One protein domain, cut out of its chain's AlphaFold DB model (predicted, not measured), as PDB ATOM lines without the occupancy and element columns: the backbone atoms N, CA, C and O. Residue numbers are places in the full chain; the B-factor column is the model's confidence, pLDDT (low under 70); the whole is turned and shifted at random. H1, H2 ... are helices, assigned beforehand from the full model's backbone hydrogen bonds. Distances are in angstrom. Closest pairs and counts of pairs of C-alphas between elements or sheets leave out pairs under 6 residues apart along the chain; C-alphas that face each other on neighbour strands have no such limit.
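What this domain is: This is residues 2 to 105 of the 214 residues of an uncharacterized protein of Prevotella pallens ATCC 700821 (UniProt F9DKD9). Helix H1, the longest, lies side by side with H4, which is in the middle of the domain, and H6 lies along another side of H4; these three run the same way, and H5 folds back beside H6. H2 crosses H4, short H3 packs across the beginnings of H1 and H6, and little H7 lies at the far end of H6. The printed part has 104 residues with seven named helices, in order H1 to H7, and no named strand, so the class is all helix. It is compact, with a radius of gyration of the C-alphas of 12.4 A and spans of 35 by 33 by 20 A.

How they stand to each other: H1, residues 7 to 20, touches H4, residues 51 to 61, at a shallow tilt of 24 degrees, the same way; the closest C-alphas are those of Phe 14 and Ala 57, 4.5 A apart. H4 touches H6, residues 83 to 94, at a shallow tilt of 12 degrees, the same way, closest at the C-alphas of His 52 and Ile 85, 4.9 A. H6 and H5, residues 66 to 76, form a helical hairpin: they touch, opposite ways, at a shallow tilt of 34 degrees, only just short of steep, closest at the C-alphas of Ile 76 and Thr 86, 4.6 A. H4, H5 and H6 make an up and down bundle, each running against the one before it. H2, residues 25 to 37, touches H4 at a steep tilt of 47 degrees, opposite ways, closest at the C-alphas of Leu 31 and Gly 54, 6.8 A. H3, residues 43 to 49, touches residues 83 to 85 of H6 alone, about perpendicular at 73 degrees, closest at the C-alphas of Asp 46 and Ile 85, 7.5 A. H3 and H1 only just touch, with 3 pairs of C-alphas within 8 A, through residues 7 to 10 of H1 alone; the closest C-alphas are those of Lys 7 and Tyr 49, 4.2 A. H7, residues 102 to 105, and H6 only just touch, with 3 such pairs, through residues 93 to 94 of H6 alone; the closest C-alphas are those of Cys 94 and Ala 102, 4.2 A. H1 and H6 are apart. Each O i to N i+4 pair is within hydrogen-bond range in H2, H3, H4 and H6, against 9 of 10 in H1 and 4 of 7 in H5; H7 is too short for such a pair.

Where its parts are: H1 begins at C-alpha 7 (-25.508, 37.089, -40.753) and is 19.9 A long; H2 is 18.5 A, H5 16.0 A, H6 15.9 A and H4 15.5 A. H7 ends at C-alpha 105 (-41.676, 59.486, -30.581).

The domain as a whole: The C-alphas farthest apart, those of Lys 2 and Glu 103, are 36.5 A apart. The printed part has no cut and no long link. Residues 2 to 3 have pLDDT under 70.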
ATOM      1  N   LYS A   2     -35.718  27.535 -32.948       54.47
ATOM      2  CA  LYS A   2     -34.536  28.396 -33.150       54.47
ATOM      3  C   LYS A   2     -34.621  28.987 -34.558       54.47
ATOM      4  O   LYS A   2     -34.684  28.224 -35.520       54.47
ATOM      5  N   LEU A   3     -34.692  30.310 -34.675       60.69
ATOM      6  CA  LEU A   3     -34.640  30.984 -35.969       60.69
ATOM      7  C   LEU A   3     -33.262  30.703 -36.584       60.69
ATOM      8  O   LEU A   3     -32.239  30.979 -35.963       60.69
ATOM      9  N   GLN A   4     -33.223  30.110 -37.777       72.69
ATOM     10  CA  GLN A   4     -31.984  30.022 -38.548       72.69
ATOM     11  C   GLN A   4     -31.769  31.376 -39.220       72.69
ATOM     12  O   GLN A   4     -32.285  31.615 -40.306       72.69
ATOM     13  N   ILE A   5     -31.067  32.278 -38.537       81.25
ATOM     14  CA  ILE A   5     -30.712  33.591 -39.077       81.25
ATOM     15  C   ILE A   5     -29.270  33.534 -39.560       81.25
ATOM     16  O   ILE A   5     -28.374  33.119 -38.824       81.25
ATOM     17  N   ASN A   6     -29.032  33.940 -40.805       85.50
ATOM     18  CA  ASN A   6     -27.697  33.983 -41.383       85.50
ATOM     19  C   ASN A   6     -27.198  35.432 -41.462       85.50
ATOM     20  O   ASN A   6     -27.718  36.237 -42.233       85.50
ATOM     21  N   LYS A   7     -26.127  35.752 -40.728       90.50
ATOM     22  CA  LYS A   7     -25.508  37.089 -40.753       90.50
ATOM     23  C   LYS A   7     -25.095  37.549 -42.145       90.50
ATOM     24  O   LYS A   7     -25.265  38.720 -42.469       90.50
ATOM     25  N   LYS A   8     -24.574  36.649 -42.986       92.50
ATOM     26  CA  LYS A   8     -24.177  37.003 -44.359       92.50
ATOM     27  C   LYS A   8     -25.384  37.403 -45.196       92.50
ATOM     28  O   LYS A   8     -25.286  38.327 -45.995       92.50
ATOM     29  N   GLU A   9     -26.507  36.725 -44.992       92.88
ATOM     30  CA  GLU A   9     -27.760  37.049 -45.663       92.88
ATOM     31  C   GLU A   9     -28.278  38.420 -45.211       92.88
ATOM     32  O   GLU A   9     -28.530  39.270 -46.060       92.88
ATOM     33  N   MET A  10     -28.309  38.698 -43.902       94.25
ATOM     34  CA  MET A  10     -28.701  40.016 -43.375       94.25
ATOM     35  C   MET A  10     -27.813  41.151 -43.885       94.25
ATOM     36  O   MET A  10     -28.309  42.181 -44.342       94.25
ATOM     37  N   SER A  11     -26.493  40.960 -43.861       95.25
ATOM     38  CA  SER A  11     -25.553  41.932 -44.421       95.25
ATOM     39  C   SER A  11     -25.743  42.124 -45.926       95.25
ATOM     40  O   SER A  11     -25.620  43.246 -46.410       95.25
ATOM     41  N   SER A  12     -26.058  41.064 -46.675       95.38
ATOM     42  CA  SER A  12     -26.338  41.148 -48.113       95.38
ATOM     43  C   SER A  12     -27.602  41.965 -48.394       95.38
ATOM     44  O   SER A  12     -27.566  42.884 -49.214       95.38
ATOM     45  N   LEU A  13     -28.690  41.692 -47.664       96.38
ATOM     46  CA  LEU A  13     -29.945  42.443 -47.764       96.38
ATOM     47  C   LEU A  13     -29.731  43.927 -47.453       96.38
ATOM     48  O   LEU A  13     -30.165  44.782 -48.223       96.38
ATOM     49  N   PHE A  14     -29.009  44.240 -46.375       96.81
ATOM     50  CA  PHE A  14     -28.691  45.623 -46.027       96.81
ATOM     51  C   PHE A  14     -27.821  46.310 -47.076       96.81
ATOM     52  O   PHE A  14     -28.142  47.417 -47.499       96.81
ATOM     53  N   ASN A  15     -26.755  45.657 -47.545       96.75
ATOM     54  CA  ASN A  15     -25.890  46.222 -48.578       96.75
ATOM     55  C   ASN A  15     -26.665  46.528 -49.861       96.75
ATOM     56  O   ASN A  15     -26.451  47.577 -50.459       96.75
ATOM     57  N   LYS A  16     -27.587  45.652 -50.267       96.75
ATOM     58  CA  LYS A  16     -28.472  45.901 -51.407       96.75
ATOM     59  C   LYS A  16     -29.384  47.100 -51.142       96.75
ATOM     60  O   LYS A  16     -29.315  48.087 -51.874       96.75
ATOM     61  N   ALA A  17     -30.154  47.055 -50.052       95.75
ATOM     62  CA  ALA A  17     -31.096  48.101 -49.659       95.75
ATOM     63  C   ALA A  17     -30.442  49.487 -49.550       95.75
ATOM     64  O   ALA A  17     -31.019  50.478 -49.988       95.75
ATOM     65  N   LYS A  18     -29.213  49.554 -49.027       94.56
ATOM     66  CA  LYS A  18     -28.426  50.785 -48.886       94.56
ATOM     67  C   LYS A  18     -28.196  51.514 -50.211       94.56
ATOM     68  O   LYS A  18     -28.146  52.740 -50.217       94.56
ATOM     69  N   TRP A  19     -28.025  50.783 -51.312       93.25
ATOM     70  CA  TRP A  19     -27.701  51.371 -52.616       93.25
ATOM     71  C   TRP A  19     -28.903  51.471 -53.548       93.25
ATOM     72  O   TRP A  19     -28.947  52.365 -54.388       93.25
ATOM     73  N   THR A  20     -29.868  50.561 -53.421       94.00
ATOM     74  CA  THR A  20     -31.004  50.471 -54.349       94.00
ATOM     75  C   THR A  20     -32.326  50.917 -53.742       94.00
ATOM     76  O   THR A  20     -33.313  51.000 -54.474       94.00
ATOM     77  N   PHE A  21     -32.381  51.137 -52.421       91.88
ATOM     78  CA  PHE A  21     -33.610  51.404 -51.664       91.88
ATOM     79  C   PHE A  21     -34.727  50.386 -51.956       91.88
ATOM     80  O   PHE A  21     -35.915  50.690 -51.889       91.88
ATOM     81  N   SER A  22     -34.354  49.157 -52.320       93.81
ATOM     82  CA  SER A  22     -35.295  48.127 -52.765       93.81
ATOM     83  C   SER A  22     -34.780  46.712 -52.510       93.81
ATOM     84  O   SER A  22     -33.591  46.422 -52.642       93.81
ATOM     85  N   LEU A  23     -35.719  45.821 -52.199       95.06
ATOM     86  CA  LEU A  23     -35.552  44.370 -52.143       95.06
ATOM     87  C   LEU A  23     -36.540  43.725 -53.122       95.06
ATOM     88  O   LEU A  23     -37.530  44.353 -53.508       95.06
ATOM     89  N   THR A  24     -36.286  42.481 -53.528       95.62
ATOM     90  CA  THR A  24     -37.303  41.696 -54.244       95.62
ATOM     91  C   THR A  24     -38.468  41.372 -53.307       95.62
ATOM     92  O   THR A  24     -38.341  41.442 -52.083       95.62
ATOM     93  N   GLU A  25     -39.616  40.998 -53.869       95.06
ATOM     94  CA  GLU A  25     -40.790  40.623 -53.073       95.06
ATOM     95  C   GLU A  25     -40.503  39.432 -52.141       95.06
ATOM     96  O   GLU A  25     -40.900  39.451 -50.977       95.06
ATOM     97  N   GLU A  26     -39.747  38.440 -52.618       95.38
ATOM     98  CA  GLU A  26     -39.336  37.274 -51.830       95.38
ATOM     99  C   GLU A  26     -38.404  37.653 -50.672       95.38
ATOM    100  O   GLU A  26     -38.652  37.268 -49.530       95.38
ATOM    101  N   GLU A  27     -37.364  38.450 -50.945       95.50
ATOM    102  CA  GLU A  27     -36.424  38.951 -49.933       95.50
ATOM    103  C   GLU A  27     -37.156  39.775 -48.868       95.50
ATOM    104  O   GLU A  27     -36.921  39.623 -47.667       95.50
ATOM    105  N   PHE A  28     -38.077  40.633 -49.309       94.56
ATOM    106  CA  PHE A  28     -38.898  41.439 -48.424       94.56
ATOM    107  C   PHE A  28     -39.809  40.575 -47.549       94.56
ATOM    108  O   PHE A  28     -39.865  40.775 -46.334       94.56
ATOM    109  N   LEU A  29     -40.521  39.611 -48.138       94.69
ATOM    110  CA  LEU A  29     -41.432  38.738 -47.405       94.69
ATOM    111  C   LEU A  29     -40.673  37.879 -46.389       94.69
ATOM    112  O   LEU A  29     -41.122  37.735 -45.249       94.69
ATOM    113  N   TYR A  30     -39.509  37.357 -46.777       93.75
ATOM    114  CA  TYR A  30     -38.598  36.661 -45.878       93.75
ATOM    115  C   TYR A  30     -38.201  37.546 -44.693       93.75
ATOM    116  O   TYR A  30     -38.454  37.178 -43.543       93.75
ATOM    117  N   LEU A  31     -37.659  38.737 -44.968       95.56
ATOM    118  CA  LEU A  31     -37.194  39.667 -43.943       95.56
ATOM    119  C   LEU A  31     -38.330  40.084 -43.005       95.56
ATOM    120  O   LEU A  31     -38.185  40.025 -41.786       95.56
ATOM    121  N   LYS A  32     -39.493  40.435 -43.558       95.75
ATOM    122  CA  LYS A  32     -40.683  40.800 -42.787       95.75
ATOM    123  C   LYS A  32     -41.121  39.668 -41.862       95.75
ATOM    124  O   LYS A  32     -41.391  39.905 -40.686       95.75
ATOM    125  N   ASN A  33     -41.211  38.444 -42.374       94.31
ATOM    126  CA  ASN A  33     -41.615  37.284 -41.581       94.31
ATOM    127  C   ASN A  33     -40.599  36.956 -40.491       94.31
ATOM    128  O   ASN A  33     -40.982  36.516 -39.408       94.31
ATOM    129  N   LEU A  34     -39.316  37.160 -40.776       94.50
ATOM    130  CA  LEU A  34     -38.255  36.936 -39.816       94.50
ATOM    131  C   LEU A  34     -38.298  37.970 -38.689       94.50
ATOM    132  O   LEU A  34     -38.404  37.578 -37.530       94.50
ATOM    133  N   LEU A  35     -38.318  39.265 -39.016       96.31
ATOM    134  CA  LEU A  35     -38.413  40.340 -38.024       96.31
ATOM    135  C   LEU A  35     -39.660  40.193 -37.146       96.31
ATOM    136  O   LEU A  35     -39.578  40.372 -35.935       96.31
ATOM    137  N   ASN A  36     -40.796  39.774 -37.714       95.38
ATOM    138  CA  ASN A  36     -42.011  39.507 -36.938       95.38
ATOM    139  C   ASN A  36     -41.828  38.439 -35.853       95.38
ATOM    140  O   ASN A  36     -42.472  38.548 -34.822       95.38
ATOM    141  N   LYS A  37     -40.958  37.443 -36.053       94.00
ATOM    142  CA  LYS A  37     -40.771  36.321 -35.114       94.00
ATOM    143  C   LYS A  37     -39.759  36.590 -33.999       94.00
ATOM    144  O   LYS A  37     -39.657  35.775 -33.085       94.00
ATOM    145  N   ILE A  38     -38.955  37.646 -34.112       95.06
ATOM    146  CA  ILE A  38     -37.923  37.969 -33.121       95.06
ATOM    147  C   ILE A  38     -38.579  38.728 -31.965       95.06
ATOM    148  O   ILE A  38     -39.034  39.851 -32.156       95.06
ATOM    149  N   GLU A  39     -38.623  38.124 -30.782       95.31
ATOM    150  CA  GLU A  39     -39.213  38.739 -29.579       95.31
ATOM    151  C   GLU A  39     -38.163  39.293 -28.613       95.31
ATOM    152  O   GLU A  39     -38.437  40.228 -27.871       95.31
ATOM    153  N   THR A  40     -36.956  38.732 -28.644       95.62
ATOM    154  CA  THR A  40     -35.803  39.170 -27.855       95.62
ATOM    155  C   THR A  40     -34.545  38.990 -28.690       95.62
ATOM    156  O   THR A  40     -34.511  38.126 -29.572       95.62
ATOM    157  N   CYS A  41     -33.507  39.771 -28.414       95.00
ATOM    158  CA  CYS A  41     -32.191  39.545 -28.994       95.00
ATOM    159  C   CYS A  41     -31.098  40.147 -28.113       95.00
ATOM    160  O   CYS A  41     -31.041  41.365 -27.928       95.00
ATOM    161  N   SER A  42     -30.199  39.297 -27.620       95.19
ATOM    162  CA  SER A  42     -29.005  39.753 -26.910       95.19
ATOM    163  C   SER A  42     -27.955  40.319 -27.871       95.19
ATOM    164  O   SER A  42     -27.993  40.091 -29.083       95.19
ATOM    165  N   TRP A  43     -26.950  41.003 -27.320       94.31
ATOM    166  CA  TRP A  43     -25.807  41.483 -28.099       94.31
ATOM    167  C   TRP A  43     -25.045  40.341 -28.798       94.31
ATOM    168  O   TRP A  43     -24.633  40.486 -29.947       94.31
ATOM    169  N   GLN A  44     -24.894  39.173 -28.160       94.19
ATOM    170  CA  GLN A  44     -24.236  38.010 -28.776       94.19
ATOM    171  C   GLN A  44     -25.042  37.456 -29.956       94.19
ATOM    172  O   GLN A  44     -24.462  37.032 -30.961       94.19
ATOM    173  N   GLU A  45     -26.370  37.442 -29.835       93.69
ATOM    174  CA  GLU A  45     -27.265  37.015 -30.907       93.69
ATOM    175  C   GLU A  45     -27.207  38.000 -32.076       93.69
ATOM    176  O   GLU A  45     -26.977  37.577 -33.208       93.69
ATOM    177  N   ASP A  46     -27.297  39.307 -31.819       95.19
ATOM    178  CA  ASP A  46     -27.185  40.320 -32.870       95.19
ATOM    179  C   ASP A  46     -25.810  40.279 -33.544       95.19
ATOM    180  O   ASP A  46     -25.709  40.284 -34.771       95.19
ATOM    181  N   PHE A  47     -24.733  40.122 -32.773       92.25
ATOM    182  CA  PHE A  47     -23.396  39.944 -33.331       92.25
ATOM    183  C   PHE A  47     -23.311  38.709 -34.239       92.25
ATOM    184  O   PHE A  47     -22.646  38.746 -35.280       92.25
ATOM    185  N   SER A  48     -23.989  37.620 -33.875       92.44
ATOM    186  CA  SER A  48     -23.975  36.356 -34.618       92.44
ATOM    187  C   SER A  48     -24.879  36.365 -35.849       92.44
ATOM    188  O   SER A  48     -24.583  35.662 -36.815       92.44
ATOM    189  N   TYR A  49     -25.956  37.150 -35.829       93.06
ATOM    190  CA  TYR A  49     -27.043  37.092 -36.810       93.06
ATOM    191  C   TYR A  49     -27.221  38.367 -37.639       93.06
ATOM    192  O   TYR A  49     -27.804  38.303 -38.718       93.06
ATOM    193  N   GLY A  50     -26.687  39.504 -37.194       94.38
ATOM    194  CA  GLY A  50     -26.790  40.798 -37.868       94.38
ATOM    195  C   GLY A  50     -28.225  41.309 -37.966       94.38
ATOM    196  O   GLY A  50     -28.622  41.783 -39.029       94.38
ATOM    197  N   ILE A  51     -29.018  41.187 -36.902       96.25
ATOM    198  CA  ILE A  51     -30.439  41.563 -36.913       96.25
ATOM    199  C   ILE A  51     -30.594  43.070 -37.136       96.25
ATOM    200  O   ILE A  51     -31.482  43.474 -37.892       96.25
ATOM    201  N   HIS A  52     -29.686  43.890 -36.600       97.44
ATOM    202  CA  HIS A  52     -29.682  45.333 -36.855       97.44
ATOM    203  C   HIS A  52     -29.647  45.681 -38.360       97.44
ATOM    204  O   HIS A  52     -30.354  46.581 -38.815       97.44
ATOM    205  N   ASN A  53     -28.891  44.922 -39.165       97.56
ATOM    206  CA  ASN A  53     -28.839  45.099 -40.622       97.56
ATOM    207  C   ASN A  53     -30.188  44.776 -41.271       97.56
ATOM    208  O   ASN A  53     -30.621  45.483 -42.182       97.56
ATOM    209  N   GLY A  54     -30.872  43.739 -40.784       97.38
ATOM    210  CA  GLY A  54     -32.220  43.397 -41.226       97.38
ATOM    211  C   GLY A  54     -33.226  44.515 -40.952       97.38
ATOM    212  O   GLY A  54     -34.001  44.875 -41.838       97.38
ATOM    213  N   ILE A  55     -33.184  45.119 -39.762       98.31
ATOM    214  CA  ILE A  55     -34.060  46.244 -39.399       98.31
ATOM    215  C   ILE A  55     -33.781  47.458 -40.298       98.31
ATOM    216  O   ILE A  55     -34.717  48.033 -40.856       98.31
ATOM    217  N   ALA A  56     -32.509  47.807 -40.514       97.88
ATOM    218  CA  ALA A  56     -32.134  48.897 -41.417       97.88
ATOM    219  C   ALA A  56     -32.599  48.647 -42.860       97.88
ATOM    220  O   ALA A  56     -33.199  49.527 -43.476       97.88
ATOM    221  N   ALA A  57     -32.367  47.439 -43.391       97.75
ATOM    222  CA  ALA A  57     -32.809  47.051 -44.730       97.75
ATOM    223  C   ALA A  57     -34.334  47.167 -44.873       97.75
ATOM    224  O   ALA A  57     -34.833  47.697 -45.865       97.75
ATOM    225  N   PHE A  58     -35.078  46.727 -43.854       97.88
ATOM    226  CA  PHE A  58     -36.531  46.841 -43.820       97.88
ATOM    227  C   PHE A  58     -36.989  48.304 -43.841       97.88
ATOM    228  O   PHE A  58     -37.870  48.660 -44.626       97.88
ATOM    229  N   GLY A  59     -36.372  49.165 -43.028       97.38
ATOM    230  CA  GLY A  59     -36.668  50.598 -43.000       97.38
ATOM    231  C   GLY A  59     -36.425  51.289 -44.344       97.38
ATOM    232  O   GLY A  59     -37.282  52.041 -44.804       97.38
ATOM    233  N   LEU A  60     -35.301  50.984 -45.002       96.88
ATOM    234  CA  LEU A  60     -34.916  51.568 -46.297       96.88
ATOM    235  C   LEU A  60     -35.832  51.159 -47.456       96.88
ATOM    236  O   LEU A  60     -35.968  51.904 -48.422       96.88
ATOM    237  N   CYS A  61     -36.436  49.971 -47.386       96.31
ATOM    238  CA  CYS A  61     -37.195  49.392 -48.497       96.31
ATOM    239  C   CYS A  61     -38.711  49.445 -48.307       96.31
ATOM    240  O   CYS A  61     -39.454  48.923 -49.140       96.31
ATOM    241  N   THR A  62     -39.197  50.045 -47.220       95.06
ATOM    242  CA  THR A  62     -40.630  50.078 -46.923       95.06
ATOM    243  C   THR A  62     -41.133  51.462 -46.565       95.06
ATOM    244  O   THR A  62     -40.410  52.329 -46.084       95.06
ATOM    245  N   LYS A  63     -42.436  51.651 -46.781       94.62
ATOM    246  CA  LYS A  63     -43.160  52.830 -46.305       94.62
ATOM    247  C   LYS A  63     -43.617  52.632 -44.852       94.62
ATOM    248  O   LYS A  63     -43.979  51.501 -44.496       94.62
ATOM    249  N   PRO A  64     -43.728  53.713 -44.061       96.62
ATOM    250  CA  PRO A  64     -44.219  53.685 -42.681       96.62
ATOM    251  C   PRO A  64     -45.741  53.473 -42.606       96.62
ATOM    252  O   PRO A  64     -46.510  54.344 -42.207       96.62
ATOM    253  N   THR A  65     -46.214  52.301 -43.026       97.00
ATOM    254  CA  THR A  65     -47.600  51.876 -42.782       97.00
ATOM    255  C   THR A  65     -47.756  51.430 -41.330       97.00
ATOM    256  O   THR A  65     -46.786  50.983 -40.725       97.00
ATOM    257  N   LYS A  66     -48.977  51.458 -40.777       96.31
ATOM    258  CA  LYS A  66     -49.243  51.004 -39.396       96.31
ATOM    259  C   LYS A  66     -48.653  49.616 -39.099       96.31
ATOM    260  O   LYS A  66     -48.087  49.409 -38.036       96.31
ATOM    261  N   GLY A  67     -48.753  48.682 -40.049       96.62
ATOM    262  CA  GLY A  67     -48.204  47.332 -39.893       96.62
ATOM    263  C   GLY A  67     -46.674  47.282 -39.914       96.62
ATOM    264  O   GLY A  67     -46.090  46.519 -39.158       96.62
ATOM    265  N   ASN A  68     -46.018  48.095 -40.745       97.25
ATOM    266  CA  ASN A  68     -44.553  48.147 -40.787       97.25
ATOM    267  C   ASN A  68     -43.983  48.874 -39.566       97.25
ATOM    268  O   ASN A  68     -42.962  48.450 -39.036       97.25
ATOM    269  N   ILE A  69     -44.669  49.922 -39.106       98.31
ATOM    270  CA  ILE A  69     -44.313  50.655 -37.891       98.31
ATOM    271  C   ILE A  69     -44.313  49.712 -36.688       98.31
ATOM    272  O   ILE A  69     -43.279  49.586 -36.045       98.31
ATOM    273  N   ALA A  70     -45.395  48.957 -36.477       97.44
ATOM    274  CA  ALA A  70     -45.499  48.019 -35.358       97.44
ATOM    275  C   ALA A  70     -44.383  46.952 -35.339       97.44
ATOM    276  O   ALA A  70     -43.949  46.522 -34.272       97.44
ATOM    277  N   ILE A  71     -43.893  46.534 -36.515       97.88
ATOM    278  CA  ILE A  71     -42.765  45.593 -36.619       97.88
ATOM    279  C   ILE A  71     -41.477  46.214 -36.084       97.88
ATOM    280  O   ILE A  71     -40.692  45.504 -35.466       97.88
ATOM    281  N   VAL A  72     -41.236  47.499 -36.350       98.44
ATOM    282  CA  VAL A  72     -40.005  48.178 -35.929       98.44
ATOM    283  C   VAL A  72     -40.113  48.685 -34.491       98.44
ATOM    284  O   VAL A  72     -39.155  48.559 -33.738       98.44
ATOM    285  N   GLU A  73     -41.282  49.184 -34.081       98.31
ATOM    286  CA  GLU A  73     -41.539  49.713 -32.733       98.31
ATOM    287  C   GLU A  73     -41.165  48.731 -31.628       98.31
ATOM    288  O   GLU A  73     -40.576  49.140 -30.636       98.31
ATOM    289  N   LYS A  74     -41.441  47.432 -31.786       97.56
ATOM    290  CA  LYS A  74     -41.116  46.461 -30.729       97.56
ATOM    291  C   LYS A  74     -39.624  46.414 -30.383       97.56
ATOM    292  O   LYS A  74     -39.283  46.107 -29.247       97.56
ATOM    293  N   PHE A  75     -38.745  46.736 -31.337       98.38
ATOM    294  CA  PHE A  75     -37.296  46.667 -31.158       98.38
ATOM    295  C   PHE A  75     -36.728  47.808 -30.307       98.38
ATOM    296  O   PHE A  75     -35.556  47.747 -29.961       98.38
ATOM    297  N   ILE A  76     -37.529  48.813 -29.923       97.62
ATOM    298  CA  ILE A  76     -37.086  49.879 -29.005       97.62
ATOM    299  C   ILE A  76     -37.253  49.502 -27.517       97.62
ATOM    300  O   ILE A  76     -37.112  50.349 -26.638       97.62
ATOM    301  N   ASN A  77     -37.595  48.245 -27.210       96.00
ATOM    302  CA  ASN A  77     -37.689  47.751 -25.838       96.00
ATOM    303  C   ASN A  77     -36.321  47.280 -25.310       96.00
ATOM    304  O   ASN A  77     -35.891  46.164 -25.604       96.00
ATOM    305  N   THR A  78     -35.692  48.090 -24.459       94.19
ATOM    306  CA  THR A  78     -34.372  47.823 -23.855       94.19
ATOM    307  C   THR A  78     -34.346  46.638 -22.887       94.19
ATOM    308  O   THR A  78     -33.278  46.147 -22.542       94.19
ATOM    309  N   GLU A  79     -35.497  46.137 -22.431       94.38
ATOM    310  CA  GLU A  79     -35.541  44.901 -21.632       94.38
ATOM    311  C   GLU A  79     -35.385  43.646 -22.505       94.38
ATOM    312  O   GLU A  79     -34.993  42.586 -22.019       94.38
ATOM    313  N   ALA A  80     -35.706  43.756 -23.798       96.69
ATOM    314  CA  ALA A  80     -35.754  42.635 -24.732       96.69
ATOM    315  C   ALA A  80     -34.634  42.666 -25.782       96.69
ATOM    316  O   ALA A  80     -34.281  41.614 -26.327       96.69
ATOM    317  N   PHE A  81     -34.090  43.845 -26.086       98.00
ATOM    318  CA  PHE A  81     -33.190  44.060 -27.214       98.00
ATOM    319  C   PHE A  81     -31.945  44.837 -26.817       98.00
ATOM    320  O   PHE A  81     -32.029  45.828 -26.106       98.00
ATOM    321  N   CYS A  82     -30.793  44.403 -27.329       97.44
ATOM    322  CA  CYS A  82     -29.528  45.099 -27.127       97.44
ATOM    323  C   CYS A  82     -29.477  46.477 -27.803       97.44
ATOM    324  O   CYS A  82     -30.301  46.816 -28.661       97.44
ATOM    325  N   ASP A  83     -28.450  47.246 -27.446       97.94
ATOM    326  CA  ASP A  83     -28.236  48.619 -27.898       97.94
ATOM    327  C   ASP A  83     -28.240  48.779 -29.423       97.94
ATOM    328  O   ASP A  83     -29.049  49.522 -29.964       97.94
ATOM    329  N   SER A  84     -27.443  47.989 -30.148       97.62
ATOM    330  CA  SER A  84     -27.363  48.048 -31.618       97.62
ATOM    331  C   SER A  84     -28.721  47.891 -32.320       97.62
ATOM    332  O   SER A  84     -28.986  48.536 -33.339       97.62
ATOM    333  N   ILE A  85     -29.596  47.034 -31.783       98.31
ATOM    334  CA  ILE A  85     -30.947  46.789 -32.303       98.31
ATOM    335  C   ILE A  85     -31.872  47.954 -31.962       98.31
ATOM    336  O   ILE A  85     -32.590  48.448 -32.837       98.31
ATOM    337  N   THR A  86     -31.828  48.403 -30.712       98.50
ATOM    338  CA  THR A  86     -32.631  49.526 -30.220       98.50
ATOM    339  C   THR A  86     -32.291  50.801 -30.994       98.50
ATOM    340  O   THR A  86     -33.183  51.457 -31.541       98.50
ATOM    341  N   ALA A  87     -31.000  51.092 -31.156       98.31
ATOM    342  CA  ALA A  87     -30.476  52.222 -31.906       98.31
ATOM    343  C   ALA A  87     -30.940  52.205 -33.366       98.31
ATOM    344  O   ALA A  87     -31.497  53.187 -33.861       98.31
ATOM    345  N   VAL A  88     -30.781  51.087 -34.085       98.56
ATOM    346  CA  VAL A  88     -31.185  51.043 -35.499       98.56
ATOM    347  C   VAL A  88     -32.702  51.122 -35.677       98.56
ATOM    348  O   VAL A  88     -33.167  51.748 -36.631       98.56
ATOM    349  N   ALA A  89     -33.485  50.545 -34.762       98.69
ATOM    350  CA  ALA A  89     -34.937  50.661 -34.783       98.69
ATOM    351  C   ALA A  89     -35.363  52.118 -34.581       98.69
ATOM    352  O   ALA A  89     -36.144  52.652 -35.374       98.69
ATOM    353  N   LEU A  90     -34.770  52.796 -33.597       98.50
ATOM    354  CA  LEU A  90     -34.993  54.216 -33.351       98.50
ATOM    355  C   LEU A  90     -34.610  55.067 -34.569       98.50
ATOM    356  O   LEU A  90     -35.366  55.955 -34.963       98.50
ATOM    357  N   LYS A  91     -33.488  54.748 -35.228       98.00
ATOM    358  CA  LYS A  91     -33.039  55.410 -36.459       98.00
ATOM    359  C   LYS A  91     -34.039  55.250 -37.602       98.00
ATOM    360  O   LYS A  91     -34.353  56.239 -38.260       98.00
ATOM    361  N   VAL A  92     -34.549  54.037 -37.832       98.38
ATOM    362  CA  VAL A  92     -35.563  53.770 -38.868       98.38
ATOM    363  C   VAL A  92     -36.833  54.575 -38.602       98.38
ATOM    364  O   VAL A  92     -37.365  55.204 -39.518       98.38
ATOM    365  N   LEU A  93     -37.300  54.583 -37.353       98.50
ATOM    366  CA  LEU A  93     -38.513  55.297 -36.964       98.50
ATOM    367  C   LEU A  93     -38.344  56.814 -37.112       98.50
ATOM    368  O   LEU A  93     -39.204  57.471 -37.697       98.50
ATOM    369  N   CYS A  94     -37.246  57.374 -36.601       97.75
ATOM    370  CA  CYS A  94     -37.164  58.806 -36.316       97.75
ATOM    371  C   CYS A  94     -36.299  59.612 -37.293       97.75
ATOM    372  O   CYS A  94     -36.541  60.806 -37.445       97.75
ATOM    373  N   SER A  95     -35.313  59.011 -37.968       92.56
ATOM    374  CA  SER A  95     -34.405  59.770 -38.841       92.56
ATOM    375  C   SER A  95     -35.127  60.342 -40.067       92.56
ATOM    376  O   SER A  95     -35.923  59.644 -40.702       92.56
ATOM    377  N   SER A  96     -34.780  61.577 -40.461       90.06
ATOM    378  CA  SER A  96     -35.265  62.216 -41.701       90.06
ATOM    379  C   SER A  96     -34.957  61.397 -42.950       90.06
ATOM    380  O   SER A  96     -35.727  61.414 -43.906       90.06
ATOM    381  N   SER A  97     -33.840  60.667 -42.931       87.94
ATOM    382  CA  SER A  97     -33.394  59.810 -44.032       87.94
ATOM    383  C   SER A  97     -34.165  58.486 -44.148       87.94
ATOM    384  O   SER A  97     -33.980  57.762 -45.124       87.94
ATOM    385  N   TYR A  98     -35.025  58.174 -43.170       93.06
ATOM    386  CA  TYR A  98     -35.878  56.985 -43.134       93.06
ATOM    387  C   TYR A  98     -37.355  57.400 -43.096       93.06
ATOM    388  O   TYR A  98     -37.854  58.011 -44.039       93.06
ATOM    389  N   TRP A  99     -38.090  57.049 -42.037       96.94
ATOM    390  CA  TRP A  99     -39.527  57.295 -41.963       96.94
ATOM    391  C   TRP A  99     -39.893  58.655 -41.378       96.94
ATOM    392  O   TRP A  99     -41.049  59.059 -41.512       96.94
ATOM    393  N   ASN A 100     -38.931  59.361 -40.772       95.75
ATOM    394  CA  ASN A 100     -39.100  60.717 -40.254       95.75
ATOM    395  C   ASN A 100     -40.313  60.871 -39.313       95.75
ATOM    396  O   ASN A 100     -41.081  61.826 -39.420       95.75
ATOM    397  N   LEU A 101     -40.529  59.909 -38.409       96.94
ATOM    398  CA  LEU A 101     -41.659  59.907 -37.471       96.94
ATOM    399  C   LEU A 101     -41.312  60.507 -36.103       96.94
ATOM    400  O   LEU A 101     -42.066  60.292 -35.162       96.94
ATOM    401  N   ALA A 102     -40.203  61.240 -35.975       96.50
ATOM    402  CA  ALA A 102     -39.693  61.726 -34.690       96.50
ATOM    403  C   ALA A 102     -40.744  62.455 -33.827       96.50
ATOM    404  O   ALA A 102     -40.786  62.229 -32.626       96.50
ATOM    405  N   GLU A 103     -41.649  63.232 -34.436       96.12
ATOM    406  CA  GLU A 103     -42.769  63.910 -33.748       96.12
ATOM    407  C   GLU A 103     -43.667  62.944 -32.950       96.12
ATOM    408  O   GLU A 103     -44.188  63.280 -31.893       96.12
ATOM    409  N   LYS A 104     -43.830  61.698 -33.411       96.94
ATOM    410  CA  LYS A 104     -44.632  60.679 -32.711       96.94
ATOM    411  C   LYS A 104     -43.885  59.998 -31.568       96.94
ATOM    412  O   LYS A 104     -44.507  59.288 -30.784       96.94
ATOM    413  N   TYR A 105     -42.569  60.171 -31.511       97.38
ATOM    414  CA  TYR A 105     -41.676  59.486 -30.581       97.38
ATOM    415  C   TYR A 105     -40.877  60.473 -29.725       97.38
ATOM    416  O   TYR A 105     -39.847  60.092 -29.184       97.38
TER     417      TYR A 105